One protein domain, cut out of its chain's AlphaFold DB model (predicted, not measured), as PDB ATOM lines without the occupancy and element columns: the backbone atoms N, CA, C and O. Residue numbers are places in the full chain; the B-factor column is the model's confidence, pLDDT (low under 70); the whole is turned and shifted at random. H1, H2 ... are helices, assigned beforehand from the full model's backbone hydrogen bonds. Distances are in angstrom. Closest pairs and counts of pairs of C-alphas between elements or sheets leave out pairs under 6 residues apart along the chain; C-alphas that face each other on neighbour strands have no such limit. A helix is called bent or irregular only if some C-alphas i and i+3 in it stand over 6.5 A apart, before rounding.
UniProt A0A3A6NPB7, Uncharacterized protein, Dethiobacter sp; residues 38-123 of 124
ATOM      1  N   ASN A  38     -52.500 -33.414 -51.356       90.75
ATOM      2  CA  ASN A  38     -52.641 -32.050 -51.877       90.75
ATOM      3  C   ASN A  38     -53.126 -31.065 -50.805       90.75
ATOM      4  O   ASN A  38     -52.653 -29.926 -50.754       90.75
ATOM      5  N   ASP A  39     -54.028 -31.507 -49.928       88.88
ATOM      6  CA  ASP A  39     -54.541 -30.685 -48.831       88.88
ATOM      7  C   ASP A  39     -53.430 -30.413 -47.817       88.88
ATOM      8  O   ASP A  39     -53.241 -29.272 -47.388       88.88
ATOM      9  N   PHE A  40     -52.619 -31.431 -47.512       88.31
ATOM     10  CA  PHE A  40     -51.440 -31.265 -46.668       88.31
ATOM     11  C   PHE A  40     -50.432 -30.286 -47.278       88.31
ATOM     12  O   PHE A  40     -49.997 -29.353 -46.604       88.31
ATOM     13  N   ALA A  41     -50.088 -30.448 -48.559       91.31
ATOM     14  CA  ALA A  41     -49.147 -29.560 -49.237       91.31
ATOM     15  C   ALA A  41     -49.634 -28.099 -49.234       91.31
ATOM     16  O   ALA A  41     -48.845 -27.175 -49.022       91.31
ATOM     17  N   THR A  42     -50.938 -27.886 -49.424       91.81
ATOM     18  CA  THR A  42     -51.561 -26.556 -49.369       91.81
ATOM     19  C   THR A  42     -51.493 -25.968 -47.960       91.81
ATOM     20  O   THR A  42     -51.040 -24.832 -47.790       91.81
ATOM     21  N   ALA A  43     -51.862 -26.749 -46.944       91.06
ATOM     22  CA  ALA A  43     -51.791 -26.337 -45.545       91.06
ATOM     23  C   ALA A  43     -50.356 -25.985 -45.127       91.06
ATOM     24  O   ALA A  43     -50.131 -24.933 -44.527       91.06
ATOM     25  N   ALA A  44     -49.374 -26.803 -45.515       91.62
ATOM     26  CA  ALA A  44     -47.964 -26.551 -45.251       91.62
ATOM     27  C   ALA A  44     -47.501 -25.224 -45.874       91.62
ATOM     28  O   ALA A  44     -46.867 -24.416 -45.196       91.62
ATOM     29  N   ARG A  45     -47.859 -24.938 -47.136       94.56
ATOM     30  CA  ARG A  45     -47.520 -23.648 -47.767       94.56
ATOM     31  C   ARG A  45     -48.157 -22.458 -47.052       94.56
ATOM     32  O   ARG A  45     -47.494 -21.437 -46.876       94.56
ATOM     33  N   HIS A  46     -49.420 -22.571 -46.645       93.31
ATOM     34  CA  HIS A  46     -50.093 -21.507 -45.897       93.31
ATOM     35  C   HIS A  46     -49.430 -21.272 -44.537       93.31
ATOM     36  O   HIS A  46     -49.184 -20.123 -44.171       93.31
ATOM     37  N   HIS A  47     -49.081 -22.346 -43.827       91.38
ATOM     38  CA  HIS A  47     -48.377 -22.269 -42.552       91.38
ATOM     39  C   HIS A  47     -47.016 -21.571 -42.693       91.38
ATOM     40  O   HIS A  47     -46.742 -20.625 -41.957       91.38
ATOM     41  N   TRP A  48     -46.219 -21.920 -43.709       95.44
ATOM     42  CA  TRP A  48     -44.957 -21.225 -43.993       95.44
ATOM     43  C   TRP A  48     -45.133 -19.728 -44.269       95.44
ATOM     44  O   TRP A  48     -44.267 -18.924 -43.915       95.44
ATOM     45  N   GLY A  49     -46.256 -19.328 -44.870       93.12
ATOM     46  CA  GLY A  49     -46.609 -17.918 -45.033       93.12
ATOM     47  C   GLY A  49     -46.799 -17.190 -43.698       93.12
ATOM     48  O   GLY A  49     -46.368 -16.043 -43.558       93.12
ATOM     49  N   VAL A  50     -47.394 -17.857 -42.704       89.44
ATOM     50  CA  VAL A  50     -47.569 -17.322 -41.343       89.44
ATOM     51  C   VAL A  50     -46.222 -17.188 -40.632       89.44
ATOM     52  O   VAL A  50     -45.921 -16.113 -40.113       89.44
ATOM     53  N   GLU A  51     -45.378 -18.218 -40.680       91.88
ATOM     54  CA  GLU A  51     -44.045 -18.197 -40.053       91.88
ATOM     55  C   GLU A  51     -43.124 -17.145 -40.684       91.88
ATOM     56  O   GLU A  51     -42.427 -16.406 -39.992       91.88
ATOM     57  N   SER A  52     -43.200 -16.962 -42.005       91.00
ATOM     58  CA  SER A  52     -42.454 -15.899 -42.696       91.00
ATOM     59  C   SER A  52     -42.833 -14.495 -42.197       91.00
ATOM     60  O   SER A  52     -41.991 -13.587 -42.136       91.00
ATOM     61  N   MET A  53     -44.107 -14.292 -41.838       89.06
ATOM     62  CA  MET A  53     -44.575 -13.049 -41.225       89.06
ATOM     63  C   MET A  53     -44.081 -12.918 -39.781       89.06
ATOM     64  O   MET A  53     -43.685 -11.817 -39.393       89.06
ATOM     65  N   HIS A  54     -44.068 -14.010 -39.009       85.62
ATOM     66  CA  HIS A  54     -43.521 -14.032 -37.651       85.62
ATOM     67  C   HIS A  54     -42.051 -13.609 -37.650       85.62
ATOM     68  O   HIS A  54     -41.729 -12.594 -37.039       85.62
ATOM     69  N   TRP A  55     -41.210 -14.233 -38.482       90.81
ATOM     70  CA  TRP A  55     -39.796 -13.862 -38.605       90.81
ATOM     71  C   TRP A  55     -39.600 -12.389 -38.968       90.81
ATOM     72  O   TRP A  55     -38.714 -11.708 -38.450       90.81
ATOM     73  N   SER A  56     -40.446 -11.856 -39.854       90.50
ATOM     74  CA  SER A  56     -40.389 -10.438 -40.222       90.50
ATOM     75  C   SER A  56     -40.724  -9.513 -39.046       90.50
ATOM     76  O   SER A  56     -40.122  -8.440 -38.922       90.50
ATOM     77  N   LEU A  57     -41.681  -9.901 -38.198       89.62
ATOM     78  CA  LEU A  57     -42.035  -9.178 -36.976       89.62
ATOM     79  C   LEU A  57     -40.911  -9.275 -35.939       89.62
ATOM     80  O   LEU A  57     -40.537  -8.244 -35.378       89.62
ATOM     81  N   ASP A  58     -40.318 -10.453 -35.766       87.62
ATOM     82  CA  ASP A  58     -39.256 -10.698 -34.786       87.62
ATOM     83  C   ASP A  58     -38.021  -9.856 -35.103       87.62
ATOM     84  O   ASP A  58     -37.517  -9.138 -34.242       87.62
ATOM     85  N   VAL A  59     -37.599  -9.820 -36.371       89.75
ATOM     86  CA  VAL A  59     -36.456  -9.000 -36.809       89.75
ATOM     87  C   VAL A  59     -36.763  -7.500 -36.726       89.75
ATOM     88  O   VAL A  59     -35.883  -6.695 -36.417       89.75
ATOM     89  N   THR A  60     -38.005  -7.086 -36.998       90.75
ATOM     90  CA  THR A  60     -38.362  -5.656 -37.023       90.75
ATOM     91  C   THR A  60     -38.564  -5.077 -35.623       90.75
ATOM     92  O   THR A  60     -38.134  -3.947 -35.365       90.75
ATOM     93  N   PHE A  61     -39.204  -5.826 -34.724       90.00
ATOM     94  CA  PHE A  61     -39.604  -5.372 -33.388       90.00
ATOM     95  C   PHE A  61     -38.797  -5.997 -32.248       90.00
ATOM     96  O   PHE A  61     -38.918  -5.532 -31.118       90.00
ATOM     97  N   GLY A  62     -37.955  -6.994 -32.522       86.19
ATOM     98  CA  GLY A  62     -37.190  -7.705 -31.500       86.19
ATOM     99  C   GLY A  62     -38.083  -8.515 -30.565       86.19
ATOM    100  O   GLY A  62     -37.862  -8.473 -29.355       86.19
ATOM    101  N   ASP A  63     -39.106  -9.187 -31.107       81.06
ATOM    102  CA  ASP A  63     -40.140  -9.859 -30.305       81.06
ATOM    103  C   ASP A  63     -39.577 -10.964 -29.397       81.06
ATOM    104  O   ASP A  63     -40.079 -11.151 -28.295       81.06
ATOM    105  N   ASP A  64     -38.443 -11.573 -29.762       80.19
ATOM    106  CA  ASP A  64     -37.698 -12.520 -28.911       80.19
ATOM    107  C   ASP A  64     -37.364 -11.967 -27.514       80.19
ATOM    108  O   ASP A  64     -37.160 -12.716 -26.561       80.19
ATOM    109  N   ARG A  65     -37.265 -10.637 -27.382       80.06
ATOM    110  CA  ARG A  65     -36.945  -9.955 -26.118       80.06
ATOM    111  C   ARG A  65     -38.179  -9.434 -25.384       80.06
ATOM    112  O   ARG A  65     -38.039  -8.792 -24.342       80.06
ATOM    113  N   ASN A  66     -39.375  -9.645 -25.926       79.88
ATOM    114  CA  ASN A  66     -40.613  -9.145 -25.354       79.88
ATOM    115  C   ASN A  66     -40.976  -9.933 -24.086       79.88
ATOM    116  O   ASN A  66     -41.148 -11.146 -24.115       79.88
ATOM    117  N   GLN A  67     -41.113  -9.229 -22.962       79.31
ATOM    118  CA  GLN A  67     -41.413  -9.826 -21.654       79.31
ATOM    119  C   GLN A  67     -42.894  -9.695 -21.270       79.31
ATOM    120  O   GLN A  67     -43.228  -9.721 -20.085       79.31
ATOM    121  N   ALA A  68     -43.792  -9.516 -22.242       80.00
ATOM    122  CA  ALA A  68     -45.231  -9.486 -21.995       80.00
ATOM    123  C   ALA A  68     -45.695 -10.833 -21.406       80.00
ATOM    124  O   ALA A  68     -45.781 -11.836 -22.109       80.00
ATOM    125  N   ARG A  69     -45.963 -10.859 -20.094       77.81
ATOM    126  CA  ARG A  69     -46.371 -12.065 -19.348       77.81
ATOM    127  C   ARG A  69     -47.885 -12.234 -19.252       77.81
ATOM    128  O   ARG A  69     -48.362 -13.339 -19.024       77.81
ATOM    129  N   GLU A  70     -48.642 -11.156 -19.442       85.56
ATOM    130  CA  GLU A  70     -50.103 -11.192 -19.431       85.56
ATOM    131  C   GLU A  70     -50.651 -11.424 -20.840       85.56
ATOM    132  O   GLU A  70     -50.314 -10.692 -21.776       85.56
ATOM    133  N   SER A  71     -51.546 -12.403 -20.985       77.88
ATOM    134  CA  SER A  71     -52.137 -12.804 -22.271       77.88
ATOM    135  C   SER A  71     -52.817 -11.648 -23.015       77.88
ATOM    136  O   SER A  71     -52.668 -11.520 -24.230       77.88
ATOM    137  N   VAL A  72     -53.504 -10.764 -22.286       84.31
ATOM    138  CA  VAL A  72     -54.176  -9.581 -22.846       84.31
ATOM    139  C   VAL A  72     -53.159  -8.597 -23.425       84.31
ATOM    140  O   VAL A  72     -53.315  -8.124 -24.552       84.31
ATOM    141  N   SER A  73     -52.077  -8.325 -22.692       84.62
ATOM    142  CA  SER A  73     -51.017  -7.422 -23.153       84.62
ATOM    143  C   SER A  73     -50.289  -7.968 -24.386       84.62
ATOM    144  O   SER A  73     -50.049  -7.221 -25.337       84.62
ATOM    145  N   ALA A  74     -50.012  -9.276 -24.420       85.75
ATOM    146  CA  ALA A  74     -49.372  -9.941 -25.550       85.75
ATOM    147  C   ALA A  74     -50.245  -9.871 -26.812       85.75
ATOM    148  O   ALA A  74     -49.752  -9.525 -27.889       85.75
ATOM    149  N   HIS A  75     -51.551 -10.123 -26.671       87.56
ATOM    150  CA  HIS A  75     -52.506 -10.034 -27.774       87.56
ATOM    151  C   HIS A  75     -52.605  -8.613 -28.343       87.56
ATOM    152  O   HIS A  75     -52.444  -8.410 -29.550       87.56
ATOM    153  N   ASN A  76     -52.797  -7.617 -27.473       91.00
ATOM    154  CA  ASN A  76     -52.897  -6.217 -27.884       91.00
ATOM    155  C   ASN A  76     -51.617  -5.753 -28.590       91.00
ATOM    156  O   ASN A  76     -51.669  -5.121 -29.646       91.00
ATOM    157  N   MET A  77     -50.456  -6.127 -28.052       90.19
ATOM    158  CA  MET A  77     -49.167  -5.793 -28.648       90.19
ATOM    159  C   MET A  77     -48.979  -6.448 -30.024       90.19
ATOM    160  O   MET A  77     -48.455  -5.811 -30.940       90.19
ATOM    161  N   ALA A  78     -49.429  -7.692 -30.210       88.62
ATOM    162  CA  ALA A  78     -49.360  -8.369 -31.503       88.62
ATOM    163  C   ALA A  78     -50.179  -7.637 -32.580       88.62
ATOM    164  O   ALA A  78     -49.713  -7.488 -33.714       88.62
ATOM    165  N   ILE A  79     -51.366  -7.129 -32.230       91.50
ATOM    166  CA  ILE A  79     -52.194  -6.319 -33.138       91.50
ATOM    167  C   ILE A  79     -51.459  -5.032 -33.523       91.50
ATOM    168  O   ILE A  79     -51.314  -4.742 -34.713       91.50
ATOM    169  N   VAL A  80     -50.944  -4.293 -32.537       92.19
ATOM    170  CA  VAL A  80     -50.228  -3.028 -32.772       92.19
ATOM    171  C   VAL A  80     -49.006  -3.244 -33.665       92.19
ATOM    172  O   VAL A  80     -48.816  -2.514 -34.637       92.19
ATOM    173  N   LYS A  81     -48.205  -4.281 -33.406       92.06
ATOM    174  CA  LYS A  81     -47.032  -4.612 -34.231       92.06
ATOM    175  C   LYS A  81     -47.406  -4.904 -35.678       92.06
ATOM    176  O   LYS A  81     -46.741  -4.411 -36.587       92.06
ATOM    177  N   ARG A  82     -48.477  -5.669 -35.910       91.88
ATOM    178  CA  ARG A  82     -48.975  -5.966 -37.264       91.88
ATOM    179  C   ARG A  82     -49.451  -4.702 -37.974       91.88
ATOM    180  O   ARG A  82     -49.127  -4.517 -39.146       91.88
ATOM    181  N   LEU A  83     -50.160  -3.824 -37.265       92.06
ATOM    182  CA  LEU A  83     -50.598  -2.531 -37.789       92.06
ATOM    183  C   LEU A  83     -49.396  -1.687 -38.227       92.06
ATOM    184  O   LEU A  83     -49.303  -1.324 -39.397       92.06
ATOM    185  N   VAL A  84     -48.423  -1.486 -37.335       92.88
ATOM    186  CA  VAL A  84     -47.199  -0.729 -37.639       92.88
ATOM    187  C   VAL A  84     -46.414  -1.376 -38.781       92.88
ATOM    188  O   VAL A  84     -45.969  -0.686 -39.695       92.88
ATOM    189  N   PHE A  85     -46.257  -2.701 -38.788       93.19
ATOM    190  CA  PHE A  85     -45.547  -3.401 -39.860       93.19
ATOM    191  C   PHE A  85     -46.178  -3.149 -41.232       93.19
ATOM    192  O   PHE A  85     -45.464  -2.885 -42.204       93.19
ATOM    193  N   ASN A  86     -47.508  -3.197 -41.309       91.81
ATOM    194  CA  ASN A  86     -48.243  -2.926 -42.538       91.81
ATOM    195  C   ASN A  86     -48.083  -1.465 -42.973       91.81
ATOM    196  O   ASN A  86     -47.790  -1.219 -44.143       91.81
ATOM    197  N   THR A  87     -48.143  -0.513 -42.036       92.44
ATOM    198  CA  THR A  87     -47.853   0.907 -42.292       92.44
ATOM    199  C   THR A  87     -46.468   1.091 -42.925       92.44
ATOM    200  O   THR A  87     -46.339   1.737 -43.967       92.44
ATOM    201  N   LEU A  88     -45.433   0.463 -42.354       92.94
ATOM    202  CA  LEU A  88     -44.052   0.541 -42.856       92.94
ATOM    203  C   LEU A  88     -43.861  -0.162 -44.209       92.94
ATOM    204  O   LEU A  88     -43.033   0.259 -45.020       92.94
ATOM    205  N   LYS A  89     -44.607  -1.246 -44.457       90.94
ATOM    206  CA  LYS A  89     -44.608  -1.985 -45.731       90.94
ATOM    207  C   LYS A  89     -45.270  -1.183 -46.858       90.94
ATOM    208  O   LYS A  89     -44.834  -1.287 -48.006       90.94
ATOM    209  N   ASN A  90     -46.298  -0.402 -46.534       90.12
ATOM    210  CA  ASN A  90     -47.032   0.433 -47.486       90.12
ATOM    211  C   ASN A  90     -46.299   1.737 -47.823       90.12
ATOM    212  O   ASN A  90     -46.501   2.293 -48.903       90.12
ATOM    213  N   GLU A  91     -45.414   2.209 -46.943       89.00
ATOM    214  CA  GLU A  91     -44.562   3.363 -47.217       89.00
ATOM    215  C   GLU A  91     -43.575   3.050 -48.350       89.00
ATOM    216  O   GLU A  91     -42.599   2.317 -48.182       89.00
ATOM    217  N   LYS A  92     -43.853   3.606 -49.530       86.88
ATOM    218  CA  LYS A  92     -43.024   3.474 -50.738       86.88
ATOM    219  C   LYS A  92     -42.645   4.823 -51.357       86.88
ATOM    220  O   LYS A  92     -42.032   4.841 -52.419       86.88
ATOM    221  N   LYS A  93     -43.054   5.941 -50.751       84.75
ATOM    222  CA  LYS A  93     -42.990   7.278 -51.368       84.75
ATOM    223  C   LYS A  93     -41.809   8.104 -50.861       84.75
ATOM    224  O   LYS A  93     -41.141   8.753 -51.652       84.75
ATOM    225  N   ILE A  94     -41.558   8.070 -49.559       86.38
ATOM    226  CA  ILE A  94     -40.589   8.902 -48.842       86.38
ATOM    227  C   ILE A  94     -39.248   8.174 -48.753       86.38
ATOM    228  O   ILE A  94     -38.216   8.726 -49.113       86.38
ATOM    229  N   GLN A  95     -39.260   6.921 -48.283       85.06
ATOM    230  CA  GLN A  95     -38.051   6.137 -48.012       85.06
ATOM    231  C   GLN A  95     -38.136   4.725 -48.620       85.06
ATOM    232  O   GLN A  95     -37.991   3.722 -47.914       85.06
ATOM    233  N   PRO A  96     -38.334   4.584 -49.946       86.19
ATOM    234  CA  PRO A  96     -38.564   3.283 -50.584       86.19
ATOM    235  C   PRO A  96     -37.416   2.283 -50.400       86.19
ATOM    236  O   PRO A  96     -37.656   1.079 -50.360       86.19
ATOM    237  N   LYS A  97     -36.175   2.768 -50.278       90.25
ATOM    238  CA  LYS A  97     -34.969   1.930 -50.164       90.25
ATOM    239  C   LYS A  97     -34.629   1.535 -48.725       90.25
ATOM    240  O   LYS A  97     -33.730   0.728 -48.511       90.25
ATOM    241  N   MET A  98     -35.309   2.112 -47.736       91.75
ATOM    242  CA  MET A  98     -34.994   1.883 -46.332       91.75
ATOM    243  C   MET A  98     -35.590   0.557 -45.845       91.75
ATOM    244  O   MET A  98     -36.717   0.195 -46.185       91.75
ATOM    245  N   SER A  99     -34.838  -0.176 -45.024       92.75
ATOM    246  CA  SER A  99     -35.332  -1.400 -44.390       92.75
ATOM    247  C   SER A  99     -36.401  -1.078 -43.336       92.75
ATOM    248  O   SER A  99     -36.386  -0.011 -42.725       92.75
ATOM    249  N   LYS A 100     -37.329  -2.008 -43.082       92.69
ATOM    250  CA  LYS A 100     -38.407  -1.815 -42.090       92.69
ATOM    251  C   LYS A 100     -37.887  -1.500 -40.673       92.69
ATOM    252  O   LYS A 100     -38.440  -0.587 -40.062       92.69
ATOM    253  N   PRO A 101     -36.818  -2.151 -40.162       92.88
ATOM    254  CA  PRO A 101     -36.227  -1.775 -38.878       92.88
ATOM    255  C   PRO A 101     -35.738  -0.321 -38.857       92.88
ATOM    256  O   PRO A 101     -36.009   0.403 -37.904       92.88
ATOM    257  N   ASN A 102     -35.095   0.141 -39.934       92.56
ATOM    258  CA  ASN A 102     -34.605   1.516 -40.023       92.56
ATOM    259  C   ASN A 102     -35.751   2.523 -40.158       92.56
ATOM    260  O   ASN A 102     -35.711   3.565 -39.511       92.56
ATOM    261  N   LYS A 103     -36.813   2.193 -40.908       93.31
ATOM    262  CA  LYS A 103     -38.019   3.033 -40.965       93.31
ATOM    263  C   LYS A 103     -38.694   3.152 -39.600       93.31
ATOM    264  O   LYS A 103     -39.168   4.227 -39.255       93.31
ATOM    265  N   ARG A 104     -38.706   2.079 -38.800       92.81
ATOM    266  CA  ARG A 104     -39.206   2.118 -37.417       92.81
ATOM    267  C   ARG A 104     -38.394   3.083 -36.554       92.81
ATOM    268  O   ARG A 104     -38.985   3.820 -35.776       92.81
ATOM    269  N   ILE A 105     -37.068   3.089 -36.693       91.81
ATOM    270  CA  ILE A 105     -36.194   4.029 -35.974       91.81
ATOM    271  C   ILE A 105     -36.455   5.464 -36.450       91.81
ATOM    272  O   ILE A 105     -36.645   6.349 -35.620       91.81
ATOM    273  N   ALA A 106     -36.550   5.681 -37.764       92.06
ATOM    274  CA  ALA A 106     -36.884   6.981 -38.345       92.06
ATOM    275  C   ALA A 106     -38.263   7.492 -37.892       92.06
ATOM    276  O   ALA A 106     -38.426   8.684 -37.687       92.06
ATOM    277  N   ALA A 107     -39.234   6.605 -37.642       91.62
ATOM    278  CA  ALA A 107     -40.557   6.955 -37.105       91.62
ATOM    279  C   ALA A 107     -40.547   7.457 -35.647       91.62
ATOM    280  O   ALA A 107     -41.608   7.734 -35.087       91.62
ATOM    281  N   THR A 108     -39.368   7.584 -35.030       91.12
ATOM    282  CA  THR A 108     -39.189   8.368 -33.798       91.12
ATOM    283  C   THR A 108     -39.343   9.867 -34.074       91.12
ATOM    284  O   THR A 108     -39.790  10.597 -33.193       91.12
ATOM    285  N   ASP A 109     -39.023  10.313 -35.293       93.56
ATOM    286  CA  ASP A 109     -39.285  11.673 -35.761       93.56
ATOM    287  C   ASP A 109     -40.805  11.899 -35.929       93.56
ATOM    288  O   ASP A 109     -41.447  11.161 -36.693       93.56
ATOM    289  N   PRO A 110     -41.398  12.886 -35.225       93.69
ATOM    290  CA  PRO A 110     -42.820  13.194 -35.324       93.69
ATOM    291  C   PRO A 110     -43.289  13.471 -36.754       93.69
ATOM    292  O   PRO A 110     -44.345  12.970 -37.140       93.69
ATOM    293  N   GLU A 111     -42.504  14.194 -37.555       91.94
ATOM    294  CA  GLU A 111     -42.914  14.580 -38.910       91.94
ATOM    295  C   GLU A 111     -43.045  13.350 -39.810       91.94
ATOM    296  O   GLU A 111     -44.080  13.126 -40.443       91.94
ATOM    297  N   TYR A 112     -42.027  12.485 -39.813       91.62
ATOM    298  CA  TYR A 112     -42.065  11.243 -40.582       91.62
ATOM    299  C   TYR A 112     -43.195  10.312 -40.115       91.62
ATOM    300  O   TYR A 112     -43.881   9.697 -40.941       91.62
ATOM    301  N   ARG A 113     -43.438  10.232 -38.802       91.88
ATOM    302  CA  ARG A 113     -44.521   9.421 -38.229       91.88
ATOM    303  C   ARG A 113     -45.903   9.905 -38.660       91.88
ATOM    304  O   ARG A 113     -46.744   9.077 -39.015       91.88
ATOM    305  N   ASP A 114     -46.138  11.209 -38.676       92.19
ATOM    306  CA  ASP A 114     -47.424  11.767 -39.090       92.19
ATOM    307  C   ASP A 114     -47.686  11.495 -40.572       92.19
ATOM    308  O   ASP A 114     -48.808  11.151 -40.952       92.19
ATOM    309  N   VAL A 115     -46.655  11.551 -41.422       90.25
ATOM    310  CA  VAL A 115     -46.807  11.158 -42.829       90.25
ATOM    311  C   VAL A 115     -47.124   9.665 -42.958       90.25
ATOM    312  O   VAL A 115     -47.993   9.302 -43.751       90.25
ATOM    313  N   LEU A 116     -46.484   8.792 -42.171       90.69
ATOM    314  CA  LEU A 116     -46.781   7.353 -42.160       90.69
ATOM    315  C   LEU A 116     -48.239   7.056 -41.784       90.69
ATOM    316  O   LEU A 116     -48.883   6.222 -42.429       90.69
ATOM    317  N   ILE A 117     -48.755   7.732 -40.756       90.12
ATOM    318  CA  ILE A 117     -50.147   7.605 -40.303       90.12
ATOM    319  C   ILE A 117     -51.085   8.111 -41.400       90.12
ATOM    320  O   ILE A 117     -51.966   7.381 -41.855       90.12
ATOM    321  N   ASN A 118     -50.844   9.319 -41.907       89.94
ATOM    322  CA  ASN A 118     -51.650   9.903 -42.975       89.94
ATOM    323  C   ASN A 118     -51.652   9.045 -44.249       89.94
ATOM    324  O   ASN A 118     -52.675   8.923 -44.911       89.94
ATOM    325  N   LEU A 119     -50.541   8.392 -44.588       86.62
ATOM    326  CA  LEU A 119     -50.477   7.517 -45.758       86.62
ATOM    327  C   LEU A 119     -51.423   6.310 -45.650       86.62
ATOM    328  O   LEU A 119     -51.878   5.812 -46.675       86.62
ATOM    329  N   ASN A 120     -51.684   5.817 -44.438       83.69
ATOM    330  CA  ASN A 120     -52.439   4.580 -44.223       83.69
ATOM    331  C   ASN A 120     -53.885   4.806 -43.766       83.69
ATOM    332  O   ASN A 120     -54.686   3.884 -43.891       83.69
ATOM    333  N   PHE A 121     -54.217   5.991 -43.244       83.62
ATOM    334  CA  PHE A 121     -55.523   6.254 -42.626       83.62
ATOM    335  C   PHE A 121     -56.289   7.449 -43.214       83.62
ATOM    336  O   PHE A 121     -57.422   7.680 -42.813       83.62
ATOM    337  N   LYS A 122     -55.718   8.216 -44.153       66.56
ATOM    338  CA  LYS A 122     -56.315   9.479 -44.636       66.56
ATOM    339  C   LYS A 122     -57.317   9.325 -45.796       66.56
ATOM    340  O   LYS A 122     -57.524  10.272 -46.543       66.56
ATOM    341  N   GLU A 123     -57.949   8.160 -45.938       59.72
ATOM    342  CA  GLU A 123     -59.097   7.966 -46.841       59.72
ATOM    343  C   GLU A 123     -60.376   7.675 -46.044       59.72
ATOM    344  O   GLU A 123     -60.922   6.573 -46.090       59.72
TER     345      GLU A 123
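This is residues 38 to 123 of the 124 residues of an uncharacterized protein of Dethiobacter sp (UniProt A0A3A6NPB7). A long helix, H1, sticks out with its residues 38 to 52 as a straight arm from a small helical body, and its other end meets the side of a second long helix, H2, at nearly a right angle. H2 is the spine of that body: within its residues 81 to 90 it is touched by the end of H1, by the short H3, which runs on in nearly the direction of H1, and by H4, which crosses close to the end of H2. The printed part has 86 residues with four named helices, in the order H1, H2, H3, H4, and no named strand; its class is all helix. The whole is loose, with a radius of gyration of the C-alphas of 15.3 A, and the C-alphas span 47 by 33 by 25 A; the body without the arm of residues 38 to 52 spans 37 by 25 by 21 A.

H1, residues 38 to 61, stands free over its residues 38 to 52. H2, residues 71 to 90, is the hub, touching three other helices. H1 touches H2 with residues 57 to 61 alone, and H2 touches H1 with residues 81 to 85 alone. The closest C-alphas of the two are those of Leu 57 and Lys 81, 7.3 A apart, and their lines are about perpendicular at 88 degrees. H3, residues 100 to 106, touches H1, which takes part with residues 59 to 61 alone; the closest C-alphas, those of Thr 60 and Pro 101, are 4.8 A apart. H1 and H3 run the same way at a shallow tilt of 24 degrees. H3 also touches H2, which takes part with residues 85 to 89 alone; the closest C-alphas are those of Leu 88 and Lys 100, at 6.2 A, and the two lines are about perpendicular at 89 degrees. H4, residues 110 to 121, touches H2 with residues 116 to 120 alone, and H2 takes part with residues 87 to 90 alone. The closest C-alphas of H2 and H4 are those of Thr 87 and Asn 120, 6.2 A apart, and the lines are about perpendicular at 90 degrees. H3 and H4 are close but not clearly touching, with the C-alphas of Ala 106 and Tyr 112 closest at 7.1 A; they run opposite ways at a steep tilt of 48 degrees. H1 and H4 are apart. The helix packing is mostly crossed, with 1 of the 4 touching pairs at a shallow tilt. In H1, H2, H3 and H4 every backbone O i to N i+4 pair is within hydrogen-bond range.

H1 begins at C-alpha 38, at (-52.641, -32.050, -51.877), and measures 35.0 A from first to last C-alpha, ending at residue 61. H2 runs from Ser 71, with its C-alpha at (-52.137, -12.804, -22.271), to Asn 90, over 28.9 A. H3 runs from Lys 100 to Ala 106. H4 runs from Pro 110 over 16.2 A to Phe 121, whose C-alpha is at (-55.523, 6.254, -42.626). No helix is bent.

The two C-alphas farthest apart are those of Asn 38 and Glu 111, 49.4 A. Without residues 38 to 52 the body has 71 residues, spans 37 by 25 by 21 A and has a radius of gyration of 12.9 A. The links from H1 to H2 and from H2 to H3 are short, with 9 residues each; the link from H3 to H4 is tight, with 3 residues, and no link is long. The printed part has no cut. The mean pLDDT of the printed part is 88.6, and residues 122 to 123 are under 70.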